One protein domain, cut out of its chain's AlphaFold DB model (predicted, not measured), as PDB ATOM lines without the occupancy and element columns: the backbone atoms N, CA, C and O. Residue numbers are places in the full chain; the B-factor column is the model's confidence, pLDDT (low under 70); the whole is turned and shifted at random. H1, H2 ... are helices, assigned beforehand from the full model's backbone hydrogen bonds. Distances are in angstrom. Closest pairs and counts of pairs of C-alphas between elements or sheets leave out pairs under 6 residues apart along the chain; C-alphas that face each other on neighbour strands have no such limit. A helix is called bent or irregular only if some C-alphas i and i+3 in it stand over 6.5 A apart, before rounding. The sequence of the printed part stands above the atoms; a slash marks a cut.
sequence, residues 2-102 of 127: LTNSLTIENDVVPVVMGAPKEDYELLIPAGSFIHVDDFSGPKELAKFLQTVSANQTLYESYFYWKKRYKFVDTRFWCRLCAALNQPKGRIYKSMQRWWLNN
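This is residues 2 to 102 of the 127 residues of a protein of Trichinella sp. T9 (UniProt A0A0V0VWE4). A loose body of short helices, H1 to H5, is strung along looping chain, and a long arm, residues 74 to 102, sticks out from it with H6 and then H7 on it. Within the body the helices are scattered, with a short parallel pairing of residues 15 to 16 with residues 34 to 35 in the loops; H3 is the longest helix, and H4 turns off its end at a corner. The printed part has 101 residues with seven named helices, H1 to H7 in chain order, and no named strand; the class is all helix, with 52 residues in named elements. The whole is only just loose, close to extended, with a radius of gyration of the C-alphas of 18.9 A, and its elongated outline spans 53 by 32 by 20 A.

H1, residues 3 to 9, begins at C-alpha 3 at (-11.553, -33.170, 40.427) and is 11.2 A long. It is neither bent nor irregular, but only just: C-alphas 3 and 6 are 6.4 A apart. H2 is residues 21 to 27, 10.3 A long. H3, residues 42 to 54, is 18.3 A long and begins at C-alpha 42 at (1.351, -18.317, 38.173). H4 is residues 56 to 61, 8.6 A, and H5 is residues 64 to 67, 5.8 A. H6, residues 76 to 84, is 12.1 A long. H7, residues 95 to 100, is 8.4 A long and ends at C-alpha 100 at (-20.220, -20.415, 60.976).

H1 and H2 are apart, and so are H2 and H3. H3 and H4 only just touch, with 3 pairs of C-alphas within 8 A, and touch only at the corner by their link. H3 touches H4 with residues 52 to 53 alone; the closest C-alphas are those of Val 52 and Tyr 59, 5.5 A apart. Their lines are only just about perpendicular, at 73 degrees. H4 and H5 meet only through their link. H5 and H6 are apart, and so are H6 and H7. In H3, H4, H6 and H7 every O i to N i+4 pair is within hydrogen-bond range; in H2 2 of 3 are, in H1 0 of 3, with 0 of 4 O i to N i+3 pairs, and H5 is too short for an O i to N i+4 pair.

The C-alphas of Thr 57 and Lys 93 are the two farthest apart, 55.2 A. Residues 53 to 58, of which 56 to 58 belong to H4, and residues 74 to 102 stand free; the body without them has 66 residues and spans 36 by 24 by 20 A. The links from H1 to H2 and from H2 to H3 are long, with 11 and 14 residues. The printed part has no cut. The mean pLDDT of the printed part is 83.6, and residues 2 to 9, residue 99 and residues 101 to 102 are under 70.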
ATOM      1  N   LEU A   2     -14.733 -32.141  43.056       35.81
ATOM      2  CA  LEU A   2     -15.138 -32.549  41.694       35.81
ATOM      3  C   LEU A   2     -13.979 -33.042  40.807       35.81
ATOM      4  O   LEU A   2     -14.204 -33.491  39.690       35.81
ATOM      5  N   THR A   3     -12.735 -32.981  41.280       40.22
ATOM      6  CA  THR A   3     -11.553 -33.170  40.427       40.22
ATOM      7  C   THR A   3     -11.174 -34.624  40.174       40.22
ATOM      8  O   THR A   3     -10.368 -34.871  39.286       40.22
ATOM      9  N   ASN A   4     -11.734 -35.589  40.912       51.78
ATOM     10  CA  ASN A   4     -11.190 -36.951  40.918       51.78
ATOM     11  C   ASN A   4     -11.851 -37.892  39.900       51.78
ATOM     12  O   ASN A   4     -11.212 -38.844  39.491       51.78
ATOM     13  N   SER A   5     -13.093 -37.660  39.456       47.84
ATOM     14  CA  SER A   5     -13.742 -38.603  38.520       47.84
ATOM     15  C   SER A   5     -13.427 -38.289  37.056       47.84
ATOM     16  O   SER A   5     -13.163 -39.193  36.276       47.84
ATOM     17  N   LEU A   6     -13.413 -37.007  36.678       49.56
ATOM     18  CA  LEU A   6     -13.267 -36.607  35.272       49.56
ATOM     19  C   LEU A   6     -11.819 -36.673  34.764       49.56
ATOM     20  O   LEU A   6     -11.604 -36.817  33.566       49.56
ATOM     21  N   THR A   7     -10.825 -36.577  35.647       52.38
ATOM     22  CA  THR A   7      -9.399 -36.582  35.269       52.38
ATOM     23  C   THR A   7      -8.824 -37.993  35.158       52.38
ATOM     24  O   THR A   7      -7.964 -38.256  34.317       52.38
ATOM     25  N   ILE A   8      -9.330 -38.923  35.975       57.78
ATOM     26  CA  ILE A   8      -8.837 -40.303  36.047       57.78
ATOM     27  C   ILE A   8      -9.197 -41.096  34.786       57.78
ATOM     28  O   ILE A   8      -8.383 -41.899  34.333       57.78
ATOM     29  N   GLU A   9     -10.364 -40.847  34.192       63.03
ATOM     30  CA  GLU A   9     -10.827 -41.573  33.001       63.03
ATOM     31  C   GLU A   9     -10.334 -40.965  31.681       63.03
ATOM     32  O   GLU A   9     -10.176 -41.692  30.709       63.03
ATOM     33  N   ASN A  10     -10.030 -39.663  31.650       70.94
ATOM     34  CA  ASN A  10      -9.715 -38.931  30.413       70.94
ATOM     35  C   ASN A  10      -8.220 -38.596  30.238       70.94
ATOM     36  O   ASN A  10      -7.892 -37.669  29.505       70.94
ATOM     37  N   ASP A  11      -7.324 -39.301  30.939       85.06
ATOM     38  CA  ASP A  11      -5.866 -39.072  30.894       85.06
ATOM     39  C   ASP A  11      -5.467 -37.591  31.039       85.06
ATOM     40  O   ASP A  11      -4.664 -37.053  30.276       85.06
ATOM     41  N   VAL A  12      -6.026 -36.929  32.058       89.12
ATOM     42  CA  VAL A  12      -5.747 -35.521  32.375       89.12
ATOM     43  C   VAL A  12      -4.877 -35.420  33.625       89.12
ATOM     44  O   VAL A  12      -5.179 -36.044  34.643       89.12
ATOM     45  N   VAL A  13      -3.834 -34.585  33.574       91.38
ATOM     46  CA  VAL A  13      -3.004 -34.261  34.746       91.38
ATOM     47  C   VAL A  13      -3.691 -33.173  35.587       91.38
ATOM     48  O   VAL A  13      -3.894 -32.060  35.096       91.38
ATOM     49  N   PRO A  14      -4.063 -33.444  36.850       91.69
ATOM     50  CA  PRO A  14      -4.706 -32.456  37.709       91.69
ATOM     51  C   PRO A  14      -3.712 -31.395  38.209       91.69
ATOM     52  O   PRO A  14      -2.668 -31.715  38.781       91.69
ATOM     53  N   VAL A  15      -4.089 -30.123  38.059       93.50
ATOM     54  CA  VAL A  15      -3.444 -28.974  38.716       93.50
ATOM     55  C   VAL A  15      -4.292 -28.589  39.925       93.50
ATOM     56  O   VAL A  15      -5.470 -28.261  39.771       93.50
ATOM     57  N   VAL A  16      -3.729 -28.672  41.133       90.06
ATOM     58  CA  VAL A  16      -4.488 -28.559  42.389       90.06
ATOM     59  C   VAL A  16      -4.075 -27.345  43.220       90.06
ATOM     60  O   VAL A  16      -2.910 -26.955  43.263       90.06
ATOM     61  N   MET A  17      -5.061 -26.756  43.893       88.50
ATOM     62  CA  MET A  17      -4.919 -25.605  44.781       88.50
ATOM     63  C   MET A  17      -5.921 -25.739  45.935       88.50
ATOM     64  O   MET A  17      -7.059 -26.163  45.717       88.50
ATOM     65  N   GLY A  18      -5.524 -25.323  47.141       85.88
ATOM     66  CA  GLY A  18      -6.434 -25.115  48.270       85.88
ATOM     67  C   GLY A  18      -5.912 -25.674  49.589       85.88
ATOM     68  O   GLY A  18      -5.643 -24.903  50.507       85.88
ATOM     69  N   ALA A  19      -5.801 -26.999  49.695       83.81
ATOM     70  CA  ALA A  19      -5.205 -27.647  50.866       83.81
ATOM     71  C   ALA A  19      -3.662 -27.616  50.789       83.81
ATOM     72  O   ALA A  19      -3.122 -27.403  49.703       83.81
ATOM     73  N   PRO A  20      -2.943 -27.809  51.909       85.94
ATOM     74  CA  PRO A  20      -1.504 -28.048  51.884       85.94
ATOM     75  C   PRO A  20      -1.160 -29.277  51.039       85.94
ATOM     76  O   PRO A  20      -1.938 -30.231  50.968       85.94
ATOM     77  N   LYS A  21       0.017 -29.270  50.412       84.38
ATOM     78  CA  LYS A  21       0.468 -30.356  49.533       84.38
ATOM     79  C   LYS A  21       0.512 -31.699  50.262       84.38
ATOM     80  O   LYS A  21       0.142 -32.719  49.688       84.38
ATOM     81  N   GLU A  22       0.885 -31.672  51.534       86.50
ATOM     82  CA  GLU A  22       1.004 -32.843  52.397       86.50
ATOM     83  C   GLU A  22      -0.336 -33.591  52.514       86.50
ATOM     84  O   GLU A  22      -0.370 -34.820  52.495       86.50
ATOM     85  N   ASP A  23      -1.460 -32.865  52.540       84.81
ATOM     86  CA  ASP A  23      -2.797 -33.469  52.587       84.81
ATOM     87  C   ASP A  23      -3.140 -34.197  51.277       84.81
ATOM     88  O   ASP A  23      -3.823 -35.224  51.290       84.81
ATOM     89  N   TYR A  24      -2.661 -33.697  50.133       83.50
ATOM     90  CA  TYR A  24      -2.839 -34.373  48.846       83.50
ATOM     91  C   TYR A  24      -1.990 -35.641  48.757       83.50
ATOM     92  O   TYR A  24      -2.486 -36.667  48.295       83.50
ATOM     93  N   GLU A  25      -0.744 -35.595  49.228       85.75
ATOM     94  CA  GLU A  25       0.178 -36.739  49.211       85.75
ATOM     95  C   GLU A  25      -0.309 -37.909  50.083       85.75
ATOM     96  O   GLU A  25      -0.027 -39.067  49.774       85.75
ATOM     97  N   LEU A  26      -1.098 -37.632  51.128       85.88
ATOM     98  CA  LEU A  26      -1.751 -38.660  51.949       85.88
ATOM     99  C   LEU A  26      -2.919 -39.366  51.242       85.88
ATOM    100  O   LEU A  26      -3.277 -40.485  51.613       85.88
ATOM    101  N   LEU A  27      -3.552 -38.712  50.265       82.50
ATOM    102  CA  LEU A  27      -4.809 -39.165  49.659       82.50
ATOM    103  C   LEU A  27      -4.656 -39.649  48.216       82.50
ATOM    104  O   LEU A  27      -5.481 -40.431  47.741       82.50
ATOM    105  N   ILE A  28      -3.647 -39.158  47.501       82.81
ATOM    106  CA  ILE A  28      -3.477 -39.354  46.064       82.81
ATOM    107  C   ILE A  28      -2.051 -39.861  45.810       82.81
ATOM    108  O   ILE A  28      -1.119 -39.372  46.448       82.81
ATOM    109  N   PRO A  29      -1.834 -40.827  44.892       87.44
ATOM    110  CA  PRO A  29      -0.494 -41.329  44.598       87.44
ATOM    111  C   PRO A  29       0.518 -40.216  44.297       87.44
ATOM    112  O   PRO A  29       0.233 -39.298  43.524       87.44
ATOM    113  N   ALA A  30       1.718 -40.321  44.866       85.38
ATOM    114  CA  ALA A  30       2.796 -39.371  44.603       85.38
ATOM    115  C   ALA A  30       3.104 -39.279  43.097       85.38
ATOM    116  O   ALA A  30       3.078 -40.282  42.378       85.38
ATOM    117  N   GLY A  31       3.386 -38.063  42.622       88.38
ATOM    118  CA  GLY A  31       3.686 -37.801  41.212       88.38
ATOM    119  C   GLY A  31       2.480 -37.883  40.271       88.38
ATOM    120  O   GLY A  31       2.672 -37.966  39.067       88.38
ATOM    121  N   SER A  32       1.246 -37.874  40.783       90.31
ATOM    122  CA  SER A  32       0.022 -37.894  39.959       90.31
ATOM    123  C   SER A  32      -0.625 -36.521  39.741       90.31
ATOM    124  O   SER A  32      -1.622 -36.428  39.030       90.31
ATOM    125  N   PHE A  33      -0.090 -35.460  40.350       91.69
ATOM    126  CA  PHE A  33      -0.661 -34.115  40.318       91.69
ATOM    127  C   PHE A  33       0.423 -33.037  40.315       91.69
ATOM    128  O   PHE A  33       1.571 -33.292  40.679       91.69
ATOM    129  N   ILE A  34       0.030 -31.822  39.932       94.88
ATOM    130  CA  ILE A  34       0.857 -30.614  39.994       94.88
ATOM    131  C   ILE A  34       0.262 -29.694  41.059       94.88
ATOM    132  O   ILE A  34      -0.892 -29.274  40.939       94.88
ATOM    133  N   HIS A  35       1.026 -29.382  42.105       93.31
ATOM    134  CA  HIS A  35       0.578 -28.479  43.164       93.31
ATOM    135  C   HIS A  35       0.954 -27.032  42.836       93.31
ATOM    136  O   HIS A  35       2.090 -26.756  42.465       93.31
ATOM    137  N   VAL A  36       0.026 -26.086  42.993       92.94
ATOM    138  CA  VAL A  36       0.307 -24.676  42.661       92.94
ATOM    139  C   VAL A  36       1.357 -24.054  43.594       92.94
ATOM    140  O   VAL A  36       2.181 -23.274  43.123       92.94
ATOM    141  N   ASP A  37       1.385 -24.441  44.875       91.19
ATOM    142  CA  ASP A  37       2.384 -23.949  45.848       91.19
ATOM    143  C   ASP A  37       3.827 -24.421  45.565       91.19
ATOM    144  O   ASP A  37       4.750 -23.917  46.201       91.19
ATOM    145  N   ASP A  38       4.050 -25.347  44.622       93.12
ATOM    146  CA  ASP A  38       5.408 -25.752  44.215       93.12
ATOM    147  C   ASP A  38       6.118 -24.674  43.373       93.12
ATOM    148  O   ASP A  38       7.312 -24.783  43.095       93.12
ATOM    149  N   PHE A  39       5.396 -23.626  42.967       95.50
ATOM    150  CA  PHE A  39       5.892 -22.560  42.103       95.50
ATOM    151  C   PHE A  39       5.852 -21.215  42.825       95.50
ATOM    152  O   PHE A  39       4.932 -20.914  43.583       95.50
ATOM    153  N   SER A  40       6.811 -20.343  42.513       92.94
ATOM    154  CA  SER A  40       6.871 -18.981  43.064       92.94
ATOM    155  C   SER A  40       5.693 -18.097  42.631       92.94
ATOM    156  O   SER A  40       5.399 -17.083  43.265       92.94
ATOM    157  N   GLY A  41       5.001 -18.470  41.550       92.69
ATOM    158  CA  GLY A  41       3.807 -17.782  41.084       92.69
ATOM    159  C   GLY A  41       3.230 -18.344  39.781       92.69
ATOM    160  O   GLY A  41       3.811 -19.232  39.149       92.69
ATOM    161  N   PRO A  42       2.101 -17.784  39.313       93.25
ATOM    162  CA  PRO A  42       1.351 -18.317  38.173       93.25
ATOM    163  C   PRO A  42       2.134 -18.277  36.856       93.25
ATOM    164  O   PRO A  42       1.926 -19.118  35.985       93.25
ATOM    165  N   LYS A  43       3.066 -17.327  36.701       96.75
ATOM    166  CA  LYS A  43       3.925 -17.232  35.512       96.75
ATOM    167  C   LYS A  43       4.895 -18.409  35.411       96.75
ATOM    168  O   LYS A  43       5.157 -18.885  34.311       96.75
ATOM    169  N   GLU A  44       5.443 -18.851  36.538       97.69
ATOM    170  CA  GLU A  44       6.348 -19.999  36.577       97.69
ATOM    171  C   GLU A  44       5.579 -21.299  36.342       97.69
ATOM    172  O   GLU A  44       5.970 -22.085  35.481       97.69
ATOM    173  N   LEU A  45       4.417 -21.451  36.986       96.88
ATOM    174  CA  LEU A  45       3.499 -22.558  36.723       96.88
ATOM    175  C   LEU A  45       3.128 -22.643  35.235       96.88
ATOM    176  O   LEU A  45       3.225 -23.708  34.636       96.88
ATOM    177  N   ALA A  46       2.759 -21.528  34.599       97.56
ATOM    178  CA  ALA A  46       2.403 -21.517  33.180       97.56
ATOM    179  C   ALA A  46       3.562 -21.964  32.270       97.56
ATOM    180  O   ALA A  46       3.332 -22.656  31.279       97.56
ATOM    181  N   LYS A  47       4.807 -21.596  32.603       98.00
ATOM    182  CA  LYS A  47       5.995 -22.082  31.885       98.00
ATOM    183  C   LYS A  47       6.196 -23.579  32.092       98.00
ATOM    184  O   LYS A  47       6.461 -24.290  31.131       98.00
ATOM    185  N   PHE A  48       6.038 -24.058  33.323       97.38
ATOM    186  CA  PHE A  48       6.142 -25.480  33.627       97.38
ATOM    187  C   PHE A  48       5.086 -26.303  32.882       97.38
ATOM    188  O   PHE A  48       5.419 -27.313  32.270       97.38
ATOM    189  N   LEU A  49       3.835 -25.836  32.851       97.12
ATOM    190  CA  LEU A  49       2.751 -26.489  32.117       97.12
ATOM    191  C   LEU A  49       3.029 -26.558  30.611       97.12
ATOM    192  O   LEU A  49       2.740 -27.580  29.995       97.12
ATOM    193  N   GLN A  50       3.649 -25.528  30.024       97.69
ATOM    194  CA  GLN A  50       4.105 -25.587  28.630       97.69
ATOM    195  C   GLN A  50       5.152 -26.688  28.433       97.69
ATOM    196  O   GLN A  50       4.993 -27.513  27.534       97.69
ATOM    197  N   THR A  51       6.162 -26.772  29.304       97.19
ATOM    198  CA  THR A  51       7.171 -27.845  29.261       97.19
ATOM    199  C   THR A  51       6.545 -29.235  29.388       97.19
ATOM    200  O   THR A  51       6.905 -30.135  28.634       97.19
ATOM    201  N   VAL A  52       5.591 -29.412  30.309       96.38
ATOM    202  CA  VAL A  52       4.867 -30.679  30.498       96.38
ATOM    203  C   VAL A  52       4.054 -31.034  29.254       96.38
ATOM    204  O   VAL A  52       4.103 -32.174  28.812       96.38
ATOM    205  N   SER A  53       3.357 -30.065  28.653       94.88
ATOM    206  CA  SER A  53       2.562 -30.291  27.437       94.88
ATOM    207  C   SER A  53       3.408 -30.622  26.202       94.88
ATOM    208  O   SER A  53       2.958 -31.358  25.332       94.88
ATOM    209  N   ALA A  54       4.636 -30.102  26.125       97.25
ATOM    210  CA  ALA A  54       5.542 -30.329  25.003       97.25
ATOM    211  C   ALA A  54       6.361 -31.626  25.133       97.25
ATOM    212  O   ALA A  54       6.873 -32.134  24.135       97.25
ATOM    213  N   ASN A  55       6.520 -32.160  26.349       97.69
ATOM    214  CA  ASN A  55       7.319 -33.349  26.620       97.69
ATOM    215  C   ASN A  55       6.423 -34.548  26.951       97.69
ATOM    216  O   ASN A  55       5.989 -34.723  28.090       97.69
ATOM    217  N   GLN A  56       6.222 -35.413  25.955       95.06
ATOM    218  CA  GLN A  56       5.380 -36.604  26.069       95.06
ATOM    219  C   GLN A  56       5.805 -37.529  27.218       95.06
ATOM    220  O   GLN A  56       4.966 -37.977  27.992       95.06
ATOM    221  N   THR A  57       7.105 -37.783  27.386       96.38
ATOM    222  CA  THR A  57       7.611 -38.667  28.447       96.38
ATOM    223  C   THR A  57       7.338 -38.095  29.837       96.38
ATOM    224  O   THR A  57       6.974 -38.830  30.755       96.38
ATOM    225  N   LEU A  58       7.483 -36.778  29.998       95.62
ATOM    226  CA  LEU A  58       7.151 -36.102  31.247       95.62
ATOM    227  C   LEU A  58       5.641 -36.145  31.507       95.62
ATOM    228  O   LEU A  58       5.239 -36.466  32.623       95.62
ATOM    229  N   TYR A  59       4.813 -35.891  30.491       94.38
ATOM    230  CA  TYR A  59       3.356 -35.994  30.594       94.38
ATOM    231  C   TYR A  59       2.921 -37.401  31.032       94.38
ATOM    232  O   TYR A  59       2.188 -37.559  32.004       94.38
ATOM    233  N   GLU A  60       3.455 -38.435  30.383       93.62
ATOM    234  CA  GLU A  60       3.168 -39.840  30.685       93.62
ATOM    235  C   GLU A  60       3.608 -40.264  32.091       93.62
ATOM    236  O   GLU A  60       2.973 -41.127  32.709       93.62
ATOM    237  N   SER A  61       4.665 -39.647  32.628       94.25
ATOM    238  CA  SER A  61       5.152 -39.952  33.977       94.25
ATOM    239  C   SER A  61       4.086 -39.709  35.054       94.25
ATOM    240  O   SER A  61       3.989 -40.499  35.998       94.25
ATOM    241  N   TYR A  62       3.194 -38.727  34.850       93.19
ATOM    242  CA  TYR A  62       2.083 -38.426  35.762       93.19
ATOM    243  C   TYR A  62       0.997 -39.506  35.804       93.19
ATOM    244  O   TYR A  62       0.152 -39.500  36.699       93.19
ATOM    245  N   PHE A  63       1.015 -40.464  34.876       91.25
ATOM    246  CA  PHE A  63       0.046 -41.560  34.809       91.25
ATOM    247  C   PHE A  63       0.632 -42.907  35.237       91.25
ATOM    248  O   PHE A  63      -0.071 -43.919  35.226       91.25
ATOM    249  N   TYR A  64       1.894 -42.952  35.677       90.81
ATOM    250  CA  TYR A  64       2.554 -44.202  36.067       90.81
ATOM    251  C   TYR A  64       1.836 -44.935  37.214       90.81
ATOM    252  O   TYR A  64       1.847 -46.168  37.282       90.81
ATOM    253  N   TRP A  65       1.146 -44.194  38.083       88.00
ATOM    254  CA  TRP A  65       0.325 -44.748  39.158       88.00
ATOM    255  C   TRP A  65      -0.832 -45.621  38.636       88.00
ATOM    256  O   TRP A  65      -1.158 -46.621  39.274       88.00
ATOM    257  N   LYS A  66      -1.382 -45.353  37.441       87.12
ATOM    258  CA  LYS A  66      -2.462 -46.164  36.841       87.12
ATOM    259  C   LYS A  66      -2.047 -47.614  36.566       87.12
ATOM    260  O   LYS A  66      -2.896 -48.494  36.473       87.12
ATOM    261  N   LYS A  67      -0.739 -47.897  36.481       87.12
ATOM    262  CA  LYS A  67      -0.219 -49.271  36.342       87.12
ATOM    263  C   LYS A  67      -0.356 -50.092  37.627       87.12
ATOM    264  O   LYS A  67      -0.405 -51.314  37.558       87.12
ATOM    265  N   ARG A  68      -0.378 -49.434  38.793       84.81
ATOM    266  CA  ARG A  68      -0.418 -50.081  40.117       84.81
ATOM    267  C   ARG A  68      -1.778 -49.980  40.797       84.81
ATOM    268  O   ARG A  68      -2.101 -50.833  41.615       84.81
ATOM    269  N   TYR A  69      -2.565 -48.962  40.460       81.25
ATOM    270  CA  TYR A  69      -3.839 -48.678  41.109       81.25
ATOM    271  C   TYR A  69      -4.968 -48.658  40.085       81.25
ATOM    272  O   TYR A  69      -4.821 -48.116  38.992       81.25
ATOM    273  N   LYS A  70      -6.114 -49.225  40.461       77.19
ATOM    274  CA  LYS A  70      -7.353 -49.149  39.685       77.19
ATOM    275  C   LYS A  70      -8.394 -48.389  40.482       77.19
ATOM    276  O   LYS A  70      -8.523 -48.593  41.688       77.19
ATOM    277  N   PHE A  71      -9.138 -47.532  39.793       75.12
ATOM    278  CA  PHE A  71     -10.308 -46.911  40.388       75.12
ATOM    279  C   PHE A  71     -11.364 -47.987  40.642       75.12
ATOM    280  O   PHE A  71     -11.676 -48.785  39.758       75.12
ATOM    281  N   VAL A  72     -11.889 -48.024  41.864       79.94
ATOM    282  CA  VAL A  72     -12.975 -48.925  42.240       79.94
ATOM    283  C   VAL A  72     -14.214 -48.072  42.441       79.94
ATOM    284  O   VAL A  72     -14.292 -47.302  43.402       79.94
ATOM    285  N   ASP A  73     -15.193 -48.218  41.549       79.56
ATOM    286  CA  ASP A  73     -16.494 -47.595  41.755       79.56
ATOM    287  C   ASP A  73     -17.222 -48.297  42.909       79.56
ATOM    288  O   ASP A  73     -17.764 -49.397  42.786       79.56
ATOM    289  N   THR A  74     -17.237 -47.639  44.065       83.38
ATOM    290  CA  THR A  74     -17.960 -48.102  45.257       83.38
ATOM    291  C   THR A  74     -19.453 -47.764  45.212       83.38
ATOM    292  O   THR A  74     -20.168 -47.984  46.197       83.38
ATOM    293  N   ARG A  75     -19.939 -47.219  44.087       84.12
ATOM    294  CA  ARG A  75     -21.278 -46.642  43.904       84.12
ATOM    295  C   ARG A  75     -21.573 -45.551  44.928       84.12
ATOM    296  O   ARG A  75     -22.701 -45.425  45.411       84.12
ATOM    297  N   PHE A  76     -20.548 -44.768  45.272       84.56
ATOM    298  CA  PHE A  76     -20.628 -43.694  46.263       84.56
ATOM    299  C   PHE A  76     -21.794 -42.744  45.967       84.56
ATOM    300  O   PHE A  76     -22.607 -42.479  46.850       84.56
ATOM    301  N   TRP A  77     -21.934 -42.311  44.711       83.62
ATOM    302  CA  TRP A  77     -23.009 -41.409  44.297       83.62
ATOM    303  C   TRP A  77     -24.398 -42.029  44.439       83.62
ATOM    304  O   TRP A  77     -25.316 -41.350  44.888       83.62
ATOM    305  N   CYS A  78     -24.557 -43.324  44.151       87.19
ATOM    306  CA  CYS A  78     -25.827 -44.019  44.362       87.19
ATOM    307  C   CYS A  78     -26.177 -44.108  45.852       87.19
ATOM    308  O   CYS A  78     -27.322 -43.873  46.228       87.19
ATOM    309  N   ARG A  79     -25.193 -44.408  46.712       88.88
ATOM    310  CA  ARG A  79     -25.383 -44.453  48.171       88.88
ATOM    311  C   ARG A  79     -25.739 -43.079  48.731       88.88
ATOM    312  O   ARG A  79     -26.670 -42.974  49.524       88.88
ATOM    313  N   LEU A  80     -25.042 -42.033  48.284       86.69
ATOM    314  CA  LEU A  80     -25.339 -40.653  48.658       86.69
ATOM    315  C   LEU A  80     -26.740 -40.246  48.186       86.69
ATOM    316  O   LEU A  80     -27.510 -39.712  48.974       86.69
ATOM    317  N   CYS A  81     -27.097 -40.546  46.937       87.38
ATOM    318  CA  CYS A  81     -28.423 -40.279  46.385       87.38
ATOM    319  C   CYS A  81     -29.522 -40.981  47.194       87.38
ATOM    320  O   CYS A  81     -30.497 -40.343  47.586       87.38
ATOM    321  N   ALA A  82     -29.348 -42.265  47.518       91.62
ATOM    322  CA  ALA A  82     -30.291 -43.006  48.351       91.62
ATOM    323  C   ALA A  82     -30.411 -42.411  49.764       91.62
ATOM    324  O   ALA A  82     -31.512 -42.348  50.302       91.62
ATOM    325  N   ALA A  83     -29.305 -41.948  50.356       87.06
ATOM    326  CA  ALA A  83     -29.315 -41.292  51.662       87.06
ATOM    327  C   ALA A  83     -30.010 -39.919  51.624       87.06
ATOM    328  O   ALA A  83     -30.757 -39.590  52.539       87.06
ATOM    329  N   LEU A  84     -29.800 -39.133  50.564       86.06
ATOM    330  CA  LEU A  84     -30.437 -37.824  50.377       86.06
ATOM    331  C   LEU A  84     -31.936 -37.937  50.080       86.06
ATOM    332  O   LEU A  84     -32.707 -37.076  50.496       86.06
ATOM    333  N   ASN A  85     -32.356 -39.008  49.405       88.31
ATOM    334  CA  ASN A  85     -33.765 -39.292  49.123       88.31
ATOM    335  C   ASN A  85     -34.482 -40.029  50.268       88.31
ATOM    336  O   ASN A  85     -35.646 -40.395  50.124       88.31
ATOM    337  N   GLN A  86     -33.827 -40.228  51.415       84.25
ATOM    338  CA  GLN A  86     -34.493 -40.622  52.654       84.25
ATOM    339  C   GLN A  86     -34.843 -39.356  53.443       84.25
ATOM    340  O   GLN A  86     -33.954 -38.753  54.052       84.25
ATOM    341  N   PRO A  87     -36.112 -38.914  53.450       70.88
ATOM    342  CA  PRO A  87     -36.487 -37.651  54.065       70.88
ATOM    343  C   PRO A  87     -36.263 -37.697  55.582       70.88
ATOM    344  O   PRO A  87     -37.049 -38.253  56.342       70.88
ATOM    345  N   LYS A  88     -35.184 -37.058  56.033       73.38
ATOM    346  CA  LYS A  88     -34.972 -36.640  57.422       73.38
ATOM    347  C   LYS A  88     -35.002 -35.118  57.432       73.38
ATOM    348  O   LYS A  88     -33.972 -34.466  57.282       73.38
ATOM    349  N   GLY A  89     -36.201 -34.546  57.525       73.88
ATOM    350  CA  GLY A  89     -36.376 -33.095  57.499       73.88
ATOM    351  C   GLY A  89     -35.599 -32.426  58.635       73.88
ATOM    352  O   GLY A  89     -35.870 -32.676  59.806       73.88
ATOM    353  N   ARG A  90     -34.638 -31.562  58.296       73.31
ATOM    354  CA  ARG A  90     -33.994 -30.645  59.243       73.31
ATOM    355  C   ARG A  90     -34.200 -29.216  58.751       73.31
ATOM    356  O   ARG A  90     -33.837 -28.888  57.627       73.31
ATOM    357  N   ILE A  91     -34.800 -28.376  59.590       80.56
ATOM    358  CA  ILE A  91     -35.038 -26.962  59.287       80.56
ATOM    359  C   ILE A  91     -34.017 -26.141  60.062       80.56
ATOM    360  O   ILE A  91     -34.031 -26.101  61.293       80.56
ATOM    361  N   TYR A  92     -33.140 -25.461  59.334       78.50
ATOM    362  CA  TYR A  92     -32.185 -24.526  59.913       78.50
ATOM    363  C   TYR A  92     -32.719 -23.105  59.763       78.50
ATOM    364  O   TYR A  92     -32.923 -22.627  58.653       78.50
ATOM    365  N   LYS A  93     -32.905 -22.401  60.885       83.06
ATOM    366  CA  LYS A  93     -33.370 -20.999  60.881       83.06
ATOM    367  C   LYS A  93     -32.380 -20.039  60.208       83.06
ATOM    368  O   LYS A  93     -32.766 -18.972  59.755       83.06
ATOM    369  N   SER A  94     -31.096 -20.390  60.180       79.44
ATOM    370  CA  SER A  94     -30.058 -19.643  59.472       79.44
ATOM    371  C   SER A  94     -28.944 -20.596  59.059       79.44
ATOM    372  O   SER A  94     -28.303 -21.218  59.907       79.44
ATOM    373  N   MET A  95     -28.717 -20.686  57.747       70.81
ATOM    374  CA  MET A  95     -27.651 -21.496  57.159       70.81
ATOM    375  C   MET A  95     -26.266 -20.991  57.580       70.81
ATOM    376  O   MET A  95     -25.412 -21.773  57.980       70.81
ATOM    377  N   GLN A  96     -26.067 -19.671  57.559       72.94
ATOM    378  CA  GLN A  96     -24.821 -19.032  57.992       72.94
ATOM    379  C   GLN A  96     -24.533 -19.317  59.459       72.94
ATOM    380  O   GLN A  96     -23.414 -19.669  59.800       72.94
ATOM    381  N   ARG A  97     -25.546 -19.224  60.326       73.25
ATOM    382  CA  ARG A  97     -25.403 -19.561  61.742       73.25
ATOM    383  C   ARG A  97     -25.031 -21.037  61.903       73.25
ATOM    384  O   ARG A  97     -24.057 -21.346  62.569       73.25
ATOM    385  N   TRP A  98     -25.732 -21.946  61.228       71.88
ATOM    386  CA  TRP A  98     -25.396 -23.374  61.254       71.88
ATOM    387  C   TRP A  98     -23.952 -23.666  60.801       71.88
ATOM    388  O   TRP A  98     -23.256 -24.432  61.463       71.88
ATOM    389  N   TRP A  99     -23.483 -23.017  59.733       69.25
ATOM    390  CA  TRP A  99     -22.151 -23.238  59.161       69.25
ATOM    391  C   TRP A  99     -21.011 -22.533  59.922       69.25
ATOM    392  O   TRP A  99     -19.921 -23.082  60.065       69.25
ATOM    393  N   LEU A 100     -21.248 -21.315  60.426       71.19
ATOM    394  CA  LEU A 100     -20.220 -20.415  60.976       71.19
ATOM    395  C   LEU A 100     -20.198 -20.344  62.508       71.19
ATOM    396  O   LEU A 100     -19.269 -19.759  63.068       71.19
ATOM    397  N   ASN A 101     -21.187 -20.922  63.200       62.72
ATOM    398  CA  ASN A 101     -21.332 -20.808  64.660       62.72
ATOM    399  C   ASN A 101     -20.097 -21.228  65.462       62.72
ATOM    400  O   ASN A 101     -19.918 -20.754  66.580       62.72
ATOM    401  N   ASN A 102     -19.233 -22.073  64.898       58.53
ATOM    402  CA  ASN A 102     -18.028 -22.556  65.566       58.53
ATOM    403  C   ASN A 102     -16.766 -21.713  65.308       58.53
ATOM    404  O   ASN A 102     -15.671 -22.175  65.616       58.53
TER     405      ASN A 102